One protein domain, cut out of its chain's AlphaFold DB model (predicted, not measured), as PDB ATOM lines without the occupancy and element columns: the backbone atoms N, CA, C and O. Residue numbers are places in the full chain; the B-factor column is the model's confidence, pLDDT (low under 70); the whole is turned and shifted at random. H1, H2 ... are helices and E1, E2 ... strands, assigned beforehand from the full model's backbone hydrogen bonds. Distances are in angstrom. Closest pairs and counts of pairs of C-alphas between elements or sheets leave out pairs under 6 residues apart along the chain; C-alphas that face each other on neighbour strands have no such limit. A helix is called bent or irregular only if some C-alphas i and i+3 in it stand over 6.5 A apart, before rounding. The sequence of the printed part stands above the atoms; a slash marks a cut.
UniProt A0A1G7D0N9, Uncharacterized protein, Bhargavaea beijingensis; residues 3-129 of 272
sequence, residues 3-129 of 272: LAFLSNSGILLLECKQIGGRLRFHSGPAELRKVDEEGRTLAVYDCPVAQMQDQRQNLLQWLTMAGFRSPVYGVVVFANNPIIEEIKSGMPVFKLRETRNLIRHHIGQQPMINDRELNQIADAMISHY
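Overview. This is residues 3 to 129 of the 272 residues of an uncharacterized protein of Bhargavaea beijingensis (UniProt A0A1G7D0N9). A strongly twisted four-stranded sheet, E1 E2 E6 E7, is sandwiched between helix H1 on one face and helix H2 on the other, and a small three-stranded sheet, E3 E4 E5, extends the model beyond the first residues of H1. Helix H3 packs beside E1 at the far end from that small sheet. The printed part has 127 residues with three named helices and seven named strands, in the order E1 E2 E3 E4 E5 H1 E6 E7 H2 H3; the class is mixed, helices and strands. The larger sheet is mixed and runs E1 E2 E6 E7, while the smaller is antiparallel and runs E3 E4 E5. The whole is only just compact, close to loose, with a radius of gyration of the C-alphas of 16.6 A, and its outline is only just elongated, spanning 55 by 27 by 24 A.

Arrangement. In the larger sheet, the inner strands are E2, residues 10 to 17, and E6, residues 72 to 78. They are parallel, with N 13 and O 73 within hydrogen-bond range at 2.8 A. Edge strand E1, residues 3 to 7, forms a hairpin with E2, where N 5 and O 12 are 2.8 A apart. The other edge strand, E7, residues 93 to 95, is parallel to E6, with N 94 and O 76 at 2.9 A. H1, residues 48 to 65, is on this sheet at a height of 8.8 A, over E2 and E6; the closest C-alphas of H1 and E6 are those of Val 49 and Val 76, 6.3 A. On the local plane H1 stands at 28 degrees to E2, only just along the strands. H2, residues 96 to 107, is on the opposite face, also at a height of 8.8 A over E2 and E6, and runs along the strands at 0 degrees to E2 on the local plane. These helices on both faces of the sheet make three layers. H1 and H2 are apart. H3, residues 115 to 128, is on the larger sheet too; its closest C-alpha to E1 is that of Leu 118, 6.8 A from Ser 7. H3 and H1 are close but not clearly touching, about perpendicular at 75 degrees, with the C-alphas of Leu 63 and Ile 121 8.0 A apart. E3, residues 22 to 26, E4, residues 31 to 35, and E5, residues 41 to 46, form a meander, each strand the antiparallel neighbour of the one before. N 24 and O 33 are 2.9 A apart, and N 34 and O 43 are 2.8 A apart. H1 is on this sheet with residues 48 to 51; the closest C-alphas of H1 and E4 are those of Pro 48 and Leu 32, 7.3 A. In H1 and H3 every O i to N i+4 pair is within hydrogen-bond range, in H2 6 of 8.

Along the chain. E1 begins at C-alpha 3, (173.955, 267.968, 158.674). E2 is 22.7 A long and E6 19.9 A. H1 measures 25.6 A and begins at C-alpha 48, (181.150, 272.971, 169.400). H2 measures 17.8 A and is irregular, but only just: C-alphas 97 and 100 are 6.9 A apart. H3 measures 19.8 A and ends at C-alpha 128, (165.867, 254.843, 162.261). E1 and E3 are each 13.2 A long, E4 12.6 A, E5 13.9 A and E7 7.2 A.

Size, cuts and confidence. The two C-alphas farthest apart are those of Glu 38 and Arg 116, 54.8 A. The printed part has no cut. The link from E6 to E7, residues 79 to 92, is long; in it residues 83 to 84 pair parallel with residues 22 to 23 of E3. The mean pLDDT of the printed part is 93.0, and no printed residue is under 70.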
ATOM      1  N   LEU A   3     174.154 268.534 160.002       88.69
ATOM      2  CA  LEU A   3     173.955 267.968 158.674       88.69
ATOM      3  C   LEU A   3     174.909 266.796 158.486       88.69
ATOM      4  O   LEU A   3     176.104 266.938 158.715       88.69
ATOM      5  N   ALA A   4     174.391 265.662 158.021       91.88
ATOM      6  CA  ALA A   4     175.199 264.541 157.567       91.88
ATOM      7  C   ALA A   4     175.195 264.507 156.037       91.88
ATOM      8  O   ALA A   4     174.140 264.372 155.417       91.88
ATOM      9  N   PHE A   5     176.370 264.645 155.429       93.62
ATOM     10  CA  PHE A   5     176.566 264.486 153.995       93.62
ATOM     11  C   PHE A   5     177.169 263.109 153.719       93.62
ATOM     12  O   PHE A   5     178.208 262.764 154.280       93.62
ATOM     13  N   LEU A   6     176.511 262.316 152.878       94.88
ATOM     14  CA  LEU A   6     176.914 260.949 152.562       94.88
ATOM     15  C   LEU A   6     177.479 260.896 151.136       94.88
ATOM     16  O   LEU A   6     176.864 261.405 150.201       94.88
ATOM     17  N   SER A   7     178.636 260.256 150.974       95.69
ATOM     18  CA  SER A   7     179.245 259.923 149.680       95.69
ATOM     19  C   SER A   7     180.060 258.638 149.791       95.69
ATOM     20  O   SER A   7     180.256 258.101 150.881       95.69
ATOM     21  N   ASN A   8     180.587 258.151 148.671       95.50
ATOM     22  CA  ASN A   8     181.414 256.945 148.634       95.50
ATOM     23  C   ASN A   8     182.685 257.045 149.488       95.50
ATOM     24  O   ASN A   8     183.213 256.032 149.923       95.50
ATOM     25  N   SER A   9     183.179 258.250 149.767       96.06
ATOM     26  CA  SER A   9     184.295 258.498 150.689       96.06
ATOM     27  C   SER A   9     183.929 258.371 152.175       96.06
ATOM     28  O   SER A   9     184.824 258.344 153.019       96.06
ATOM     29  N   GLY A  10     182.638 258.286 152.509       96.25
ATOM     30  CA  GLY A  10     182.119 258.175 153.870       96.25
ATOM     31  C   GLY A  10     181.110 259.264 154.230       96.25
ATOM     32  O   GLY A  10     180.508 259.906 153.363       96.25
ATOM     33  N   ILE A  11     180.932 259.483 155.532       96.81
ATOM     34  CA  ILE A  11     179.983 260.459 156.081       96.81
ATOM     35  C   ILE A  11     180.731 261.695 156.581       96.81
ATOM     36  O   ILE A  11     181.649 261.578 157.387       96.81
ATOM     37  N   LEU A  12     180.313 262.885 156.159       96.62
ATOM     38  CA  LEU A  12     180.780 264.165 156.689       96.62
ATOM     39  C   LEU A  12     179.687 264.794 157.559       96.62
ATOM     40  O   LEU A  12     178.625 265.159 157.057       96.62
ATOM     41  N   LEU A  13     179.959 264.948 158.853       96.00
ATOM     42  CA  LEU A  13     179.103 265.662 159.799       96.00
ATOM     43  C   LEU A  13     179.469 267.146 159.858       96.00
ATOM     44  O   LEU A  13     180.631 267.499 160.056       96.00
ATOM     45  N   LEU A  14     178.474 268.017 159.716       95.31
ATOM     46  CA  LEU A  14     178.614 269.463 159.832       95.31
ATOM     47  C   LEU A  14     177.796 269.956 161.025       95.31
ATOM     48  O   LEU A  14     176.572 270.065 160.943       95.31
ATOM     49  N   GLU A  15     178.483 270.321 162.101       94.81
ATOM     50  CA  GLU A  15     177.907 270.971 163.279       94.81
ATOM     51  C   GLU A  15     177.809 272.482 163.016       94.81
ATOM     52  O   GLU A  15     178.799 273.217 163.133       94.81
ATOM     53  N   CYS A  16     176.632 272.972 162.607       94.00
ATOM     54  CA  CYS A  16     176.463 274.389 162.275       94.00
ATOM     55  C   CYS A  16     176.036 275.216 163.494       94.00
ATOM     56  O   CYS A  16     174.924 275.054 164.016       94.00
ATOM     57  N   LYS A  17     176.868 276.193 163.870       93.31
ATOM     58  CA  LYS A  17     176.594 277.166 164.935       93.31
ATOM     59  C   LYS A  17     176.213 278.534 164.373       93.31
ATOM     60  O   LYS A  17     176.911 279.118 163.543       93.31
ATOM     61  N   GLN A  18     175.119 279.092 164.886       92.56
ATOM     62  CA  GLN A  18     174.644 280.443 164.563       92.56
ATOM     63  C   GLN A  18     175.032 281.437 165.666       92.56
ATOM     64  O   GLN A  18     174.184 282.073 166.286       92.56
ATOM     65  N   ILE A  19     176.333 281.554 165.937       91.62
ATOM     66  CA  ILE A  19     176.868 282.431 166.989       91.62
ATOM     67  C   ILE A  19     177.738 283.503 166.329       91.62
ATOM     68  O   ILE A  19     178.642 283.180 165.560       91.62
ATOM     69  N   GLY A  20     177.428 284.772 166.597       91.12
ATOM     70  CA  GLY A  20     178.184 285.934 166.122       91.12
ATOM     71  C   GLY A  20     178.897 286.675 167.258       91.12
ATOM     72  O   GLY A  20     178.624 286.438 168.439       91.12
ATOM     73  N   GLY A  21     179.765 287.617 166.892       93.69
ATOM     74  CA  GLY A  21     180.614 288.380 167.814       93.69
ATOM     75  C   GLY A  21     182.043 287.836 167.888       93.69
ATOM     76  O   GLY A  21     182.481 287.122 166.983       93.69
ATOM     77  N   ARG A  22     182.762 288.193 168.957       96.00
ATOM     78  CA  ARG A  22     184.119 287.708 169.242       96.00
ATOM     79  C   ARG A  22     184.044 286.445 170.090       96.00
ATOM     80  O   ARG A  22     183.402 286.446 171.141       96.00
ATOM     81  N   LEU A  23     184.650 285.365 169.611       96.25
ATOM     82  CA  LEU A  23     184.575 284.039 170.207       96.25
ATOM     83  C   LEU A  23     185.972 283.509 170.524       96.25
ATOM     84  O   LEU A  23     186.892 283.626 169.712       96.25
ATOM     85  N   ARG A  24     186.103 282.872 171.686       94.81
ATOM     86  CA  ARG A  24     187.344 282.261 172.162       94.81
ATOM     87  C   ARG A  24     187.079 280.829 172.606       94.81
ATOM     88  O   ARG A  24     186.222 280.592 173.459       94.81
ATOM     89  N   PHE A  25     187.819 279.883 172.036       94.25
ATOM     90  CA  PHE A  25     187.842 278.509 172.532       94.25
ATOM     91  C   PHE A  25     188.671 278.439 173.811       94.25
ATOM     92  O   PHE A  25     189.771 278.990 173.876       94.25
ATOM     93  N   HIS A  26     188.160 277.740 174.816       91.00
ATOM     94  CA  HIS A  26     188.862 277.504 176.068       91.00
ATOM     95  C   HIS A  26     189.043 276.001 176.292       91.00
ATOM     96  O   HIS A  26     188.208 275.191 175.886       91.00
ATOM     97  N   SER A  27     190.170 275.625 176.897       84.81
ATOM     98  CA  SER A  27     190.501 274.235 177.211       84.81
ATOM     99  C   SER A  27     190.647 274.066 178.719       84.81
ATOM    100  O   SER A  27     191.595 274.596 179.286       84.81
ATOM    101  N   GLY A  28     189.735 273.295 179.318       79.31
ATOM    102  CA  GLY A  28     189.717 272.932 180.740       79.31
ATOM    103  C   GLY A  28     188.782 273.792 181.607       79.31
ATOM    104  O   GLY A  28     189.293 274.572 182.406       79.31
ATOM    105  N   PRO A  29     187.440 273.648 181.515       86.06
ATOM    106  CA  PRO A  29     186.666 272.726 180.671       86.06
ATOM    107  C   PRO A  29     186.598 273.172 179.202       86.06
ATOM    108  O   PRO A  29     186.933 274.305 178.865       86.06
ATOM    109  N   ALA A  30     186.247 272.253 178.298       91.44
ATOM    110  CA  ALA A  30     186.117 272.573 176.879       91.44
ATOM    111  C   ALA A  30     184.852 273.407 176.646       91.44
ATOM    112  O   ALA A  30     183.737 272.889 176.701       91.44
ATOM    113  N   GLU A  31     185.025 274.683 176.325       94.56
ATOM    114  CA  GLU A  31     183.915 275.618 176.134       94.56
ATOM    115  C   GLU A  31     184.232 276.674 175.074       94.56
ATOM    116  O   GLU A  31     185.383 276.887 174.675       94.56
ATOM    117  N   LEU A  32     183.181 277.344 174.615       95.62
ATOM    118  CA  LEU A  32     183.259 278.485 173.720       95.62
ATOM    119  C   LEU A  32     182.742 279.716 174.459       95.62
ATOM    120  O   LEU A  32     181.565 279.794 174.812       95.62
ATOM    121  N   ARG A  33     183.610 280.702 174.667       95.44
ATOM    122  CA  ARG A  33     183.241 281.964 175.313       95.44
ATOM    123  C   ARG A  33     182.995 283.032 174.261       95.44
ATOM    124  O   ARG A  33     183.807 283.203 173.352       95.44
ATOM    125  N   LYS A  34     181.902 283.777 174.403       95.94
ATOM    126  CA  LYS A  34     181.705 285.044 173.696       95.94
ATOM    127  C   LYS A  34     182.247 286.169 174.556       95.94
ATOM    128  O   LYS A  34     181.880 286.257 175.726       95.94
ATOM    129  N   VAL A  35     183.091 287.011 173.979       96.44
ATOM    130  CA  VAL A  35     183.765 288.104 174.685       96.44
ATOM    131  C   VAL A  35     183.445 289.462 174.063       96.44
ATOM    132  O   VAL A  35     183.024 289.531 172.904       96.44
ATOM    133  N   ASP A  36     183.595 290.526 174.847       94.88
ATOM    134  CA  ASP A  36     183.562 291.910 174.363       94.88
ATOM    135  C   ASP A  36     184.940 292.378 173.863       94.88
ATOM    136  O   ASP A  36     185.844 291.568 173.630       94.88
ATOM    137  N   GLU A  37     185.088 293.685 173.632       92.00
ATOM    138  CA  GLU A  37     186.332 294.256 173.123       92.00
ATOM    139  C   GLU A  37     187.471 294.217 174.143       92.00
ATOM    140  O   GLU A  37     188.620 293.984 173.757       92.00
ATOM    141  N   GLU A  38     187.134 294.344 175.428       92.88
ATOM    142  CA  GLU A  38     188.061 294.257 176.558       92.88
ATOM    143  C   GLU A  38     188.371 292.806 176.975       92.88
ATOM    144  O   GLU A  38     189.165 292.569 177.888       92.88
ATOM    145  N   GLY A  39     187.764 291.812 176.318       90.75
ATOM    146  CA  GLY A  39     187.977 290.391 176.592       90.75
ATOM    147  C   GLY A  39     187.164 289.831 177.766       90.75
ATOM    148  O   GLY A  39     187.416 288.696 178.188       90.75
ATOM    149  N   ARG A  40     186.184 290.577 178.291       93.75
ATOM    150  CA  ARG A  40     185.260 290.099 179.331       93.75
ATOM    151  C   ARG A  40     184.254 289.131 178.724       93.75
ATOM    152  O   ARG A  40     183.791 289.303 177.601       93.75
ATOM    153  N   THR A  41     183.903 288.091 179.475       95.69
ATOM    154  CA  THR A  41     182.982 287.048 179.000       95.69
ATOM    155  C   THR A  41     181.534 287.528 179.076       95.69
ATOM    156  O   THR A  41     181.021 287.788 180.159       95.69
ATOM    157  N   LEU A  42     180.874 287.603 177.921       95.44
ATOM    158  CA  LEU A  42     179.458 287.946 177.774       95.44
ATOM    159  C   LEU A  42     178.550 286.713 177.852       95.44
ATOM    160  O   LEU A  42     177.415 286.805 178.307       95.44
ATOM    161  N   ALA A  43     179.030 285.566 177.363       94.94
ATOM    162  CA  ALA A  43     178.310 284.298 177.404       94.94
ATOM    163  C   ALA A  43     179.280 283.115 177.331       94.94
ATOM    164  O   ALA A  43     180.349 283.214 176.722       94.94
ATOM    165  N   VAL A  44     178.872 281.988 177.909       94.69
ATOM    166  CA  VAL A  44     179.590 280.711 177.856       94.69
ATOM    167  C   VAL A  44     178.685 279.680 177.193       94.69
ATOM    168  O   VAL A  44     177.506 279.578 177.531       94.69
ATOM    169  N   TYR A  45     179.237 278.941 176.238       94.50
ATOM    170  CA  TYR A  45     178.574 277.853 175.532       94.50
ATOM    171  C   TYR A  45     179.417 276.585 175.639       94.50
ATOM    172  O   TYR A  45     180.644 276.657 175.734       94.50
ATOM    173  N   ASP A  46     178.774 275.429 175.512       93.62
ATOM    174  CA  ASP A  46     179.474 274.168 175.276       93.62
ATOM    175  C   ASP A  46     180.401 274.278 174.060       93.62
ATOM    176  O   ASP A  46     180.084 274.960 173.077       93.62
ATOM    177  N   CYS A  47     181.538 273.582 174.098       94.12
ATOM    178  CA  CYS A  47     182.474 273.576 172.982       94.12
ATOM    179  C   CYS A  47     181.863 272.880 171.752       94.12
ATOM    180  O   CYS A  47     181.646 271.667 171.790       94.12
ATOM    181  N   PRO A  48     181.679 273.585 170.617       94.56
ATOM    182  CA  PRO A  48     181.150 272.971 169.400       94.56
ATOM    183  C   PRO A  48     182.023 271.836 168.861       94.56
ATOM    184  O   PRO A  48     181.513 270.905 168.252       94.56
ATOM    185  N   VAL A  49     183.344 271.910 169.070       94.56
ATOM    186  CA  VAL A  49     184.275 270.864 168.621       94.56
ATOM    187  C   VAL A  49     184.090 269.595 169.447       94.56
ATOM    188  O   VAL A  49     184.044 268.517 168.866       94.56
ATOM    189  N   ALA A  50     183.927 269.720 170.767       93.69
ATOM    190  CA  ALA A  50     183.632 268.580 171.632       93.69
ATOM    191  C   ALA A  50     182.262 267.970 171.287       93.69
ATOM    192  O   ALA A  50     182.170 266.771 171.057       93.69
ATOM    193  N   GLN A  51     181.232 268.809 171.114       93.00
ATOM    194  CA  GLN A  51     179.897 268.362 170.692       93.00
ATOM    195  C   GLN A  51     179.931 267.589 169.366       93.00
ATOM    196  O   GLN A  51     179.347 266.513 169.256       93.00
ATOM    197  N   MET A  52     180.657 268.102 168.368       95.69
ATOM    198  CA  MET A  52     180.837 267.418 167.087       95.69
ATOM    199  C   MET A  52     181.577 266.081 167.254       95.69
ATOM    200  O   MET A  52     181.197 265.091 166.629       95.69
ATOM    201  N   GLN A  53     182.616 266.021 168.095       95.19
ATOM    202  CA  GLN A  53     183.357 264.782 168.357       95.19
ATOM    203  C   GLN A  53     182.468 263.709 168.996       95.19
ATOM    204  O   GLN A  53     182.515 262.553 168.564       95.19
ATOM    205  N   ASP A  54     181.617 264.092 169.948       94.56
ATOM    206  CA  ASP A  54     180.654 263.185 170.575       94.56
ATOM    207  C   ASP A  54     179.638 262.663 169.553       94.56
ATOM    208  O   ASP A  54     179.418 261.455 169.442       94.56
ATOM    209  N   GLN A  55     179.058 263.550 168.734       93.44
ATOM    210  CA  GLN A  55     178.152 263.158 167.648       93.44
ATOM    211  C   GLN A  55     178.823 262.194 166.660       93.44
ATOM    212  O   GLN A  55     178.223 261.191 166.265       93.44
ATOM    213  N   ARG A  56     180.081 262.465 166.288       96.31
ATOM    214  CA  ARG A  56     180.880 261.600 165.410       96.31
ATOM    215  C   ARG A  56     181.042 260.209 166.007       96.31
ATOM    216  O   ARG A  56     180.841 259.220 165.305       96.31
ATOM    217  N   GLN A  57     181.392 260.128 167.289       96.69
ATOM    218  CA  GLN A  57     181.588 258.855 167.976       96.69
ATOM    219  C   GLN A  57     180.279 258.069 168.104       96.69
ATOM    220  O   GLN A  57     180.260 256.866 167.841       96.69
ATOM    221  N   ASN A  58     179.178 258.751 168.420       94.25
ATOM    222  CA  ASN A  58     177.850 258.144 168.486       94.25
ATOM    223  C   ASN A  58     177.420 257.576 167.126       94.25
ATOM    224  O   ASN A  58     176.906 256.458 167.058       94.25
ATOM    225  N   LEU A  59     177.666 258.305 166.031       94.69
ATOM    226  CA  LEU A  59     177.343 257.819 164.690       94.69
ATOM    227  C   LEU A  59     178.213 256.625 164.284       94.69
ATOM    228  O   LEU A  59     177.694 255.658 163.732       94.69
ATOM    229  N   LEU A  60     179.513 256.651 164.592       96.50
ATOM    230  CA  LEU A  60     180.409 255.510 164.361       96.50
ATOM    231  C   LEU A  60     179.941 254.256 165.109       96.50
ATOM    232  O   LEU A  60     179.920 253.159 164.542       96.50
ATOM    233  N   GLN A  61     179.532 254.418 166.368       95.50
ATOM    234  CA  GLN A  61     178.989 253.322 167.164       95.50
ATOM    235  C   GLN A  61     177.691 252.786 166.555       95.50
ATOM    236  O   GLN A  61     177.550 251.574 166.391       95.50
ATOM    237  N   TRP A  62     176.772 253.673 166.168       95.12
ATOM    238  CA  TRP A  62     175.516 253.284 165.530       95.12
ATOM    239  C   TRP A  62     175.743 252.534 164.211       95.12
ATOM    240  O   TRP A  62     175.149 251.476 164.014       95.12
ATOM    241  N   LEU A  63     176.647 253.014 163.348       95.50
ATOM    242  CA  LEU A  63     177.016 252.328 162.102       95.50
ATOM    243  C   LEU A  63     177.529 250.916 162.382       95.50
ATOM    244  O   LEU A  63     177.081 249.964 161.747       95.50
ATOM    245  N   THR A  64     178.413 250.779 163.373       95.44
ATOM    246  CA  THR A  64     178.968 249.481 163.777       95.44
ATOM    247  C   THR A  64     177.864 248.531 164.244       95.44
ATOM    248  O   THR A  64     177.829 247.375 163.826       95.44
ATOM    249  N   MET A  65     176.931 249.016 165.069       93.94
ATOM    250  CA  MET A  65     175.781 248.235 165.542       93.94
ATOM    251  C   MET A  65     174.824 247.846 164.408       93.94
ATOM    252  O   MET A  65     174.241 246.766 164.447       93.94
ATOM    253  N   ALA A  66     174.681 248.703 163.398       92.81
ATOM    254  CA  ALA A  66     173.879 248.450 162.205       92.81
ATOM    255  C   ALA A  66     174.592 247.564 161.159       92.81
ATOM    256  O   ALA A  66     174.005 247.250 160.126       92.81
ATOM    257  N   GLY A  67     175.837 247.137 161.416       94.44
ATOM    258  CA  GLY A  67     176.609 246.259 160.531       94.44
ATOM    259  C   GLY A  67     177.367 246.977 159.411       94.44
ATOM    260  O   GLY A  67     177.885 246.320 158.510       94.44
ATOM    261  N   PHE A  68     177.470 248.306 159.463       95.38
ATOM    262  CA  PHE A  68     178.175 249.113 158.470       95.38
ATOM    263  C   PHE A  68     179.594 249.473 158.915       95.38
ATOM    264  O   PHE A  68     179.875 249.685 160.095       95.38
ATOM    265  N   ARG A  69     180.495 249.608 157.937       91.69
ATOM    266  CA  ARG A  69     181.867 250.093 158.129       91.69
ATOM    267  C   ARG A  69     182.118 251.260 157.182       91.69
ATOM    268  O   ARG A  69     182.600 251.074 156.076       91.69
ATOM    269  N   SER A  70     181.752 252.460 157.621       94.56
ATOM    270  CA  SER A  70     181.962 253.702 156.872       94.56
ATOM    271  C   SER A  70     182.691 254.716 157.754       94.56
ATOM    272  O   SER A  70     182.348 254.833 158.937       94.56
ATOM    273  N   PRO A  71     183.708 255.431 157.237       95.38
ATOM    274  CA  PRO A  71     184.371 256.468 158.008       95.38
ATOM    275  C   PRO A  71     183.426 257.652 158.227       95.38
ATOM    276  O   PRO A  71     182.637 258.020 157.356       95.38
ATOM    277  N   VAL A  72     183.537 258.268 159.404       96.69
ATOM    278  CA  VAL A  72     182.785 259.473 159.762       96.69
ATOM    279  C   VAL A  72     183.771 260.592 160.062       96.69
ATOM    280  O   VAL A  72     184.560 260.519 161.006       96.69
ATOM    281  N   TYR A  73     183.701 261.642 159.261       95.88
ATOM    282  CA  TYR A  73     184.406 262.900 159.445       95.88
ATOM    283  C   TYR A  73     183.476 263.907 160.109       95.88
ATOM    284  O   TYR A  73     182.255 263.789 160.027       95.88
ATOM    285  N   GLY A  74     184.042 264.917 160.758       95.81
ATOM    286  CA  GLY A  74     183.236 265.934 161.408       95.81
ATOM    287  C   GLY A  74     183.920 267.290 161.433       95.81
ATOM    288  O   GLY A  74     185.132 267.387 161.642       95.81
ATOM    289  N   VAL A  75     183.127 268.326 161.184       96.62
ATOM    290  CA  VAL A  75     183.558 269.721 161.115       96.62
ATOM    291  C   VAL A  75     182.554 270.623 161.825       96.62
ATOM    292  O   VAL A  75     181.354 270.350 161.847       96.62
ATOM    293  N   VAL A  76     183.043 271.726 162.384       96.44
ATOM    294  CA  VAL A  76     182.223 272.795 162.963       96.44
ATOM    295  C   VAL A  76     182.170 273.952 161.978       96.44
ATOM    296  O   VAL A  76     183.212 274.443 161.541       96.44
ATOM    297  N   VAL A  77     180.966 274.427 161.668       95.44
ATOM    298  CA  VAL A  77     180.757 275.547 160.744       95.44
ATOM    299  C   VAL A  77     180.053 276.701 161.451       95.44
ATOM    300  O   VAL A  77     178.937 276.554 161.949       95.44
ATOM    301  N   PHE A  78     180.666 277.884 161.458       94.88
ATOM    302  CA  PHE A  78     180.027 279.097 161.975       94.88
ATOM    303  C   PHE A  78     179.328 279.885 160.862       94.88
ATOM    304  O   PHE A  78     179.965 280.355 159.913       94.88
ATOM    305  N   ALA A  79     178.011 280.062 161.004       90.31
ATOM    306  CA  ALA A  79     177.161 280.715 160.006       90.31
ATOM    307  C   ALA A  79     177.146 282.251 160.105       90.31
ATOM    308  O   ALA A  79     177.057 282.932 159.087       90.31
ATOM    309  N   ASN A  80     177.295 282.804 161.312       91.38
ATOM    310  CA  ASN A  80     177.170 284.246 161.573       91.38
ATOM    311  C   ASN A  80     178.511 285.003 161.511       91.38
ATOM    312  O   ASN A  80     178.664 286.034 162.158       91.38
ATOM    313  N   ASN A  81     179.485 284.474 160.759       88.38
ATOM    314  CA  ASN A  81     180.811 285.068 160.531       88.38
ATOM    315  C   ASN A  81     181.474 285.690 161.783       88.38
ATOM    316  O   ASN A  81     181.897 286.847 161.729       88.38
ATOM    317  N   PRO A  82     181.595 284.958 162.906       92.31
ATOM    318  CA  PRO A  82     182.253 285.486 164.090       92.31
ATOM    319  C   PRO A  82     183.739 285.775 163.841       92.31
ATOM    320  O   PRO A  82     184.381 285.213 162.939       92.31
ATOM    321  N   ILE A  83     184.291 286.631 164.697       93.25
ATOM    322  CA  ILE A  83     185.734 286.759 164.888       93.25
ATOM    323  C   ILE A  83     186.116 285.670 165.887       93.25
ATOM    324  O   ILE A  83     185.677 285.708 167.031       93.25
ATOM    325  N   ILE A  84     186.884 284.678 165.446       92.06
ATOM    326  CA  ILE A  84     187.387 283.614 166.317       92.06
ATOM    327  C   ILE A  84     188.838 283.963 166.613       92.06
ATOM    328  O   ILE A  84     189.638 284.009 165.682       92.06
ATOM    329  N   GLU A  85     189.139 284.282 167.870       88.12
ATOM    330  CA  GLU A  85     190.433 284.870 168.243       88.12
ATOM    331  C   GLU A  85     191.593 283.899 168.026       88.12
ATOM    332  O   GLU A  85     192.625 284.294 167.496       88.12
ATOM    333  N   GLU A  86     191.400 282.620 168.353       82.81
ATOM    334  CA  GLU A  86     192.399 281.578 168.129       82.81
ATOM    335  C   GLU A  86     191.734 280.246 167.777       82.81
ATOM    336  O   GLU A  86     190.831 279.765 168.471       82.81
ATOM    337  N   ILE A  87     192.216 279.626 166.700       83.94
ATOM    338  CA  ILE A  87     191.901 278.246 166.330       83.94
ATOM    339  C   ILE A  87     193.217 277.475 166.415       83.94
ATOM    340  O   ILE A  87     194.109 277.669 165.592       83.94
ATOM    341  N   LYS A  88     193.361 276.616 167.433       82.94
ATOM    342  CA  LYS A  88     194.513 275.710 167.550       82.94
ATOM    343  C   LYS A  88     194.641 274.869 166.278       82.94
ATOM    344  O   LYS A  88     193.636 274.433 165.711       82.94
ATOM    345  N   SER A  89     195.884 274.616 165.873       80.31
ATOM    346  CA  SER A  89     196.193 273.774 164.717       80.31
ATOM    347  C   SER A  89     195.465 272.428 164.802       80.31
ATOM    348  O   SER A  89     195.411 271.808 165.865       80.31
ATOM    349  N   GLY A  90     194.874 272.001 163.686       83.25
ATOM    350  CA  GLY A  90     194.128 270.746 163.583       83.25
ATOM    351  C   GLY A  90     192.676 270.790 164.073       83.25
ATOM    352  O   GLY A  90     191.969 269.797 163.900       83.25
ATOM    353  N   MET A  91     192.184 271.902 164.639       89.00
ATOM    354  CA  MET A  91     190.754 272.013 164.947       89.00
ATOM    355  C   MET A  91     189.923 272.172 163.660       89.00
ATOM    356  O   MET A  91     190.186 273.090 162.882       89.00
ATOM    357  N   PRO A  92     188.893 271.333 163.433       94.00
ATOM    358  CA  PRO A  92     188.110 271.332 162.198       94.00
ATOM    359  C   PRO A  92     187.019 272.416 162.227       94.00
ATOM    360  O   PRO A  92     185.827 272.118 162.161       94.00
ATOM    361  N   VAL A  93     187.423 273.676 162.391       95.00
ATOM    362  CA  VAL A  93     186.531 274.835 162.525       95.00
ATOM    363  C   VAL A  93     186.609 275.699 161.275       95.00
ATOM    364  O   VAL A  93     187.684 276.152 160.897       95.00
ATOM    365  N   PHE A  94     185.455 275.973 160.673       93.81
ATOM    366  CA  PHE A  94     185.356 276.666 159.394       93.81
ATOM    367  C   PHE A  94     184.261 277.735 159.409       93.81
ATOM    368  O   PHE A  94     183.297 277.680 160.184       93.81
ATOM    369  N   LYS A  95     184.380 278.724 158.523       92.00
ATOM    370  CA  LYS A  95     183.308 279.684 158.236       92.00
ATOM    371  C   LYS A  95     182.374 279.133 157.164       92.00
ATOM    372  O   LYS A  95     182.771 278.344 156.310       92.00
ATOM    373  N   LEU A  96     181.141 279.639 157.132       91.06
ATOM    374  CA  LEU A  96     180.122 279.209 156.168       91.06
ATOM    375  C   LEU A  96     180.596 279.215 154.707       91.06
ATOM    376  O   LEU A  96     180.274 278.301 153.950       91.06
ATOM    377  N   ARG A  97     181.395 280.213 154.312       90.69
ATOM    378  CA  ARG A  97     181.935 280.340 152.946       90.69
ATOM    379  C   ARG A  97     182.844 279.178 152.524       90.69
ATOM    380  O   ARG A  97     182.984 278.924 151.333       90.69
ATOM    381  N   GLU A  98     183.436 278.469 153.481       92.25
ATOM    382  CA  GLU A  98     184.373 277.363 153.245       92.25
ATOM    383  C   GLU A  98     183.643 276.027 153.028       92.25
ATOM    384  O   GLU A  98     184.204 275.099 152.448       92.25
ATOM    385  N   THR A  99     182.359 275.952 153.393       91.44
ATOM    386  CA  THR A  99     181.529 274.736 153.324       91.44
ATOM    387  C   THR A  99     181.521 274.085 151.942       91.44
ATOM    388  O   THR A  99     181.603 272.865 151.827       91.44
ATOM    389  N   ARG A 100     181.476 274.883 150.866       91.56
ATOM    390  CA  ARG A 100     181.494 274.349 149.492       91.56
ATOM    391  C   ARG A 100     182.783 273.588 149.189       91.56
ATOM    392  O   ARG A 100     182.733 272.546 148.541       91.56
ATOM    393  N   ASN A 101     183.920 274.101 149.651       93.56
ATOM    394  CA  ASN A 101     185.214 273.464 149.432       93.56
ATOM    395  C   ASN A 101     185.358 272.212 150.297       93.56
ATOM    396  O   ASN A 101     185.864 271.212 149.803       93.56
ATOM    397  N   LEU A 102     184.839 272.232 151.529       93.25
ATOM    398  CA  LEU A 102     184.791 271.052 152.398       93.25
ATOM    399  C   LEU A 102     184.013 269.902 151.757       93.25
ATOM    400  O   LEU A 102     184.523 268.788 151.678       93.25
ATOM    401  N   ILE A 103     182.814 270.182 151.241       93.56
ATOM    402  CA  ILE A 103     181.976 269.170 150.585       93.56
ATOM    403  C   ILE A 103     182.663 268.634 149.325       93.56
ATOM    404  O   ILE A 103     182.733 267.426 149.133       93.56
ATOM    405  N   ARG A 104     183.218 269.512 148.476       93.94
ATOM    406  CA  ARG A 104     183.951 269.084 147.271       93.94
ATOM    407  C   ARG A 104     185.159 268.222 147.607       93.94
ATOM    408  O   ARG A 104     185.376 267.215 146.944       93.94
ATOM    409  N   HIS A 105     185.927 268.615 148.622       93.75
ATOM    410  CA  HIS A 105     187.072 267.841 149.077       93.75
ATOM    411  C   HIS A 105     186.626 266.460 149.550       93.75
ATOM    412  O   HIS A 105     187.177 265.474 149.084       93.75
ATOM    413  N   HIS A 106     185.586 266.391 150.385       94.12
ATOM    414  CA  HIS A 106     185.014 265.135 150.872       94.12
ATOM    415  C   HIS A 106     184.560 264.217 149.733       94.12
ATOM    416  O   HIS A 106     184.932 263.050 149.716       94.12
ATOM    417  N   ILE A 107     183.820 264.735 148.746       92.88
ATOM    418  CA  ILE A 107     183.371 263.952 147.579       92.88
ATOM    419  C   ILE A 107     184.560 263.446 146.748       92.88
ATOM    420  O   ILE A 107     184.510 262.338 146.229       92.88
ATOM    421  N   GLY A 108     185.616 264.252 146.613       91.38
ATOM    422  CA  GLY A 108     186.801 263.919 145.821       91.38
ATOM    423  C   GLY A 108     187.797 262.978 146.506       91.38
ATOM    424  O   GLY A 108     188.821 262.656 145.902       91.38
ATOM    425  N   GLN A 109     187.550 262.562 147.752       93.31
ATOM    426  CA  GLN A 109     188.396 261.581 148.433       93.31
ATOM    427  C   GLN A 109     188.220 260.177 147.847       93.31
ATOM    428  O   GLN A 109     187.241 259.875 147.166       93.31
ATOM    429  N   GLN A 110     189.189 259.307 148.139       93.06
ATOM    430  CA  GLN A 110     189.143 257.907 147.731       93.06
ATOM    431  C   GLN A 110     187.837 257.247 148.211       93.06
ATOM    432  O   GLN A 110     187.491 257.384 149.388       93.06
ATOM    433  N   PRO A 111     187.113 256.537 147.328       94.06
ATOM    434  CA  PRO A 111     185.951 255.752 147.717       94.06
ATOM    435  C   PRO A 111     186.320 254.701 148.771       94.06
ATOM    436  O   PRO A 111     187.197 253.870 148.555       94.06
ATOM    437  N   MET A 112     185.626 254.738 149.903       94.69
ATOM    438  CA  MET A 112     185.759 253.801 151.021       94.69
ATOM    439  C   MET A 112     184.581 252.825 151.101       94.69
ATOM    440  O   MET A 112     184.716 251.756 151.689       94.69
ATOM    441  N   ILE A 113     183.442 253.195 150.512       94.44
ATOM    442  CA  ILE A 113     182.227 252.385 150.401       94.44
ATOM    443  C   ILE A 113     181.682 252.456 148.971       94.44
ATOM    444  O   ILE A 113     181.904 253.434 148.246       94.44
ATOM    445  N   ASN A 114     180.960 251.419 148.550       94.38
ATOM    446  CA  ASN A 114     180.313 251.396 147.233       94.38
ATOM    447  C   ASN A 114     178.893 252.000 147.270       94.38
ATOM    448  O   ASN A 114     178.323 252.222 148.338       94.38
ATOM    449  N   ASP A 115     178.295 252.228 146.097       94.69
ATOM    450  CA  ASP A 115     176.958 252.837 145.981       94.69
ATOM    451  C   ASP A 115     175.862 252.013 146.667       94.69
ATOM    452  O   ASP A 115     174.894 252.561 147.193       94.69
ATOM    453  N   ARG A 116     175.996 250.682 146.685       95.50
ATOM    454  CA  ARG A 116     175.027 249.808 147.352       95.50
ATOM    455  C   ARG A 116     175.081 250.002 148.866       95.50
ATOM    456  O   ARG A 116     174.034 250.180 149.479       95.50
ATOM    457  N   GLU A 117     176.274 249.996 149.452       94.81
ATOM    458  CA  GLU A 117     176.482 250.251 150.883       94.81
ATOM    459  C   GLU A 117     176.049 251.668 151.270       94.81
ATOM    460  O   GLU A 117     175.380 251.849 152.286       94.81
ATOM    461  N   LEU A 118     176.362 252.664 150.437       95.69
ATOM    462  CA  LEU A 118     175.938 254.053 150.620       95.69
ATOM    463  C   LEU A 118     174.411 254.170 150.721       95.69
ATOM    464  O   LEU A 118     173.900 254.775 151.665       95.69
ATOM    465  N   ASN A 119     173.687 253.554 149.781       95.62
ATOM    466  CA  ASN A 119     172.223 253.545 149.787       95.62
ATOM    467  C   ASN A 119     171.663 252.786 150.999       95.62
ATOM    468  O   ASN A 119     170.746 253.274 151.653       95.62
ATOM    469  N   GLN A 120     172.259 251.646 151.369       96.44
ATOM    470  CA  GLN A 120     171.854 250.900 152.565       96.44
ATOM    471  C   GLN A 120     172.033 251.713 153.853       96.44
ATOM    472  O   GLN A 120     171.161 251.679 154.721       96.44
ATOM    473  N   ILE A 121     173.133 252.464 153.977       95.88
ATOM    474  CA  ILE A 121     173.360 253.370 155.109       95.88
ATOM    475  C   ILE A 121     172.308 254.481 155.112       95.88
ATOM    476  O   ILE A 121     171.714 254.746 156.157       95.88
ATOM    477  N   ALA A 122     172.049 255.115 153.965       94.06
ATOM    478  CA  ALA A 122     171.055 256.181 153.856       94.06
ATOM    479  C   ALA A 122     169.653 255.694 154.265       94.06
ATOM    480  O   ALA A 122     169.004 256.317 155.111       94.06
ATOM    481  N   ASP A 123     169.224 254.540 153.753       93.38
ATOM    482  CA  ASP A 123     167.942 253.918 154.098       93.38
ATOM    483  C   ASP A 123     167.871 253.540 155.583       93.38
ATOM    484  O   ASP A 123     166.852 253.760 156.251       93.38
ATOM    485  N   ALA A 124     168.961 253.013 156.145       93.12
ATOM    486  CA  ALA A 124     169.052 252.716 157.570       93.12
ATOM    487  C   ALA A 124     168.932 253.992 158.420       93.12
ATOM    488  O   ALA A 124     168.181 254.002 159.396       93.12
ATOM    489  N   MET A 125     169.603 255.083 158.039       90.50
ATOM    490  CA  MET A 125     169.519 256.360 158.755       90.50
ATOM    491  C   MET A 125     168.107 256.948 158.681       90.50
ATOM    492  O   MET A 125     167.576 257.368 159.704       90.50
ATOM    493  N   ILE A 126     167.463 256.928 157.511       87.62
ATOM    494  CA  ILE A 126     166.091 257.436 157.329       87.62
ATOM    495  C   ILE A 126     165.076 256.588 158.108       87.62
ATOM    496  O   ILE A 126     164.163 257.122 158.742       87.62
ATOM    497  N   SER A 127     165.218 255.262 158.081       85.94
ATOM    498  CA  SER A 127     164.295 254.355 158.774       85.94
ATOM    499  C   SER A 127     164.389 254.470 160.298       85.94
ATOM    500  O   SER A 127     163.349 254.455 160.965       85.94
ATOM    501  N   HIS A 128     165.602 254.653 160.831       82.81
ATOM    502  CA  HIS A 128     165.867 254.843 162.261       82.81
ATOM    503  C   HIS A 128     165.798 256.307 162.706       82.81
ATOM    504  O   HIS A 128     165.861 256.574 163.907       82.81
ATOM    505  N   TYR A 129     165.638 257.258 161.779       81.00
ATOM    506  CA  TYR A 129     165.432 258.656 162.121       81.00
ATOM    507  C   TYR A 129     164.128 258.800 162.905       81.00
ATOM    508  O   TYR A 129     163.016 258.609 162.394       81.00
TER     509      TYR A 129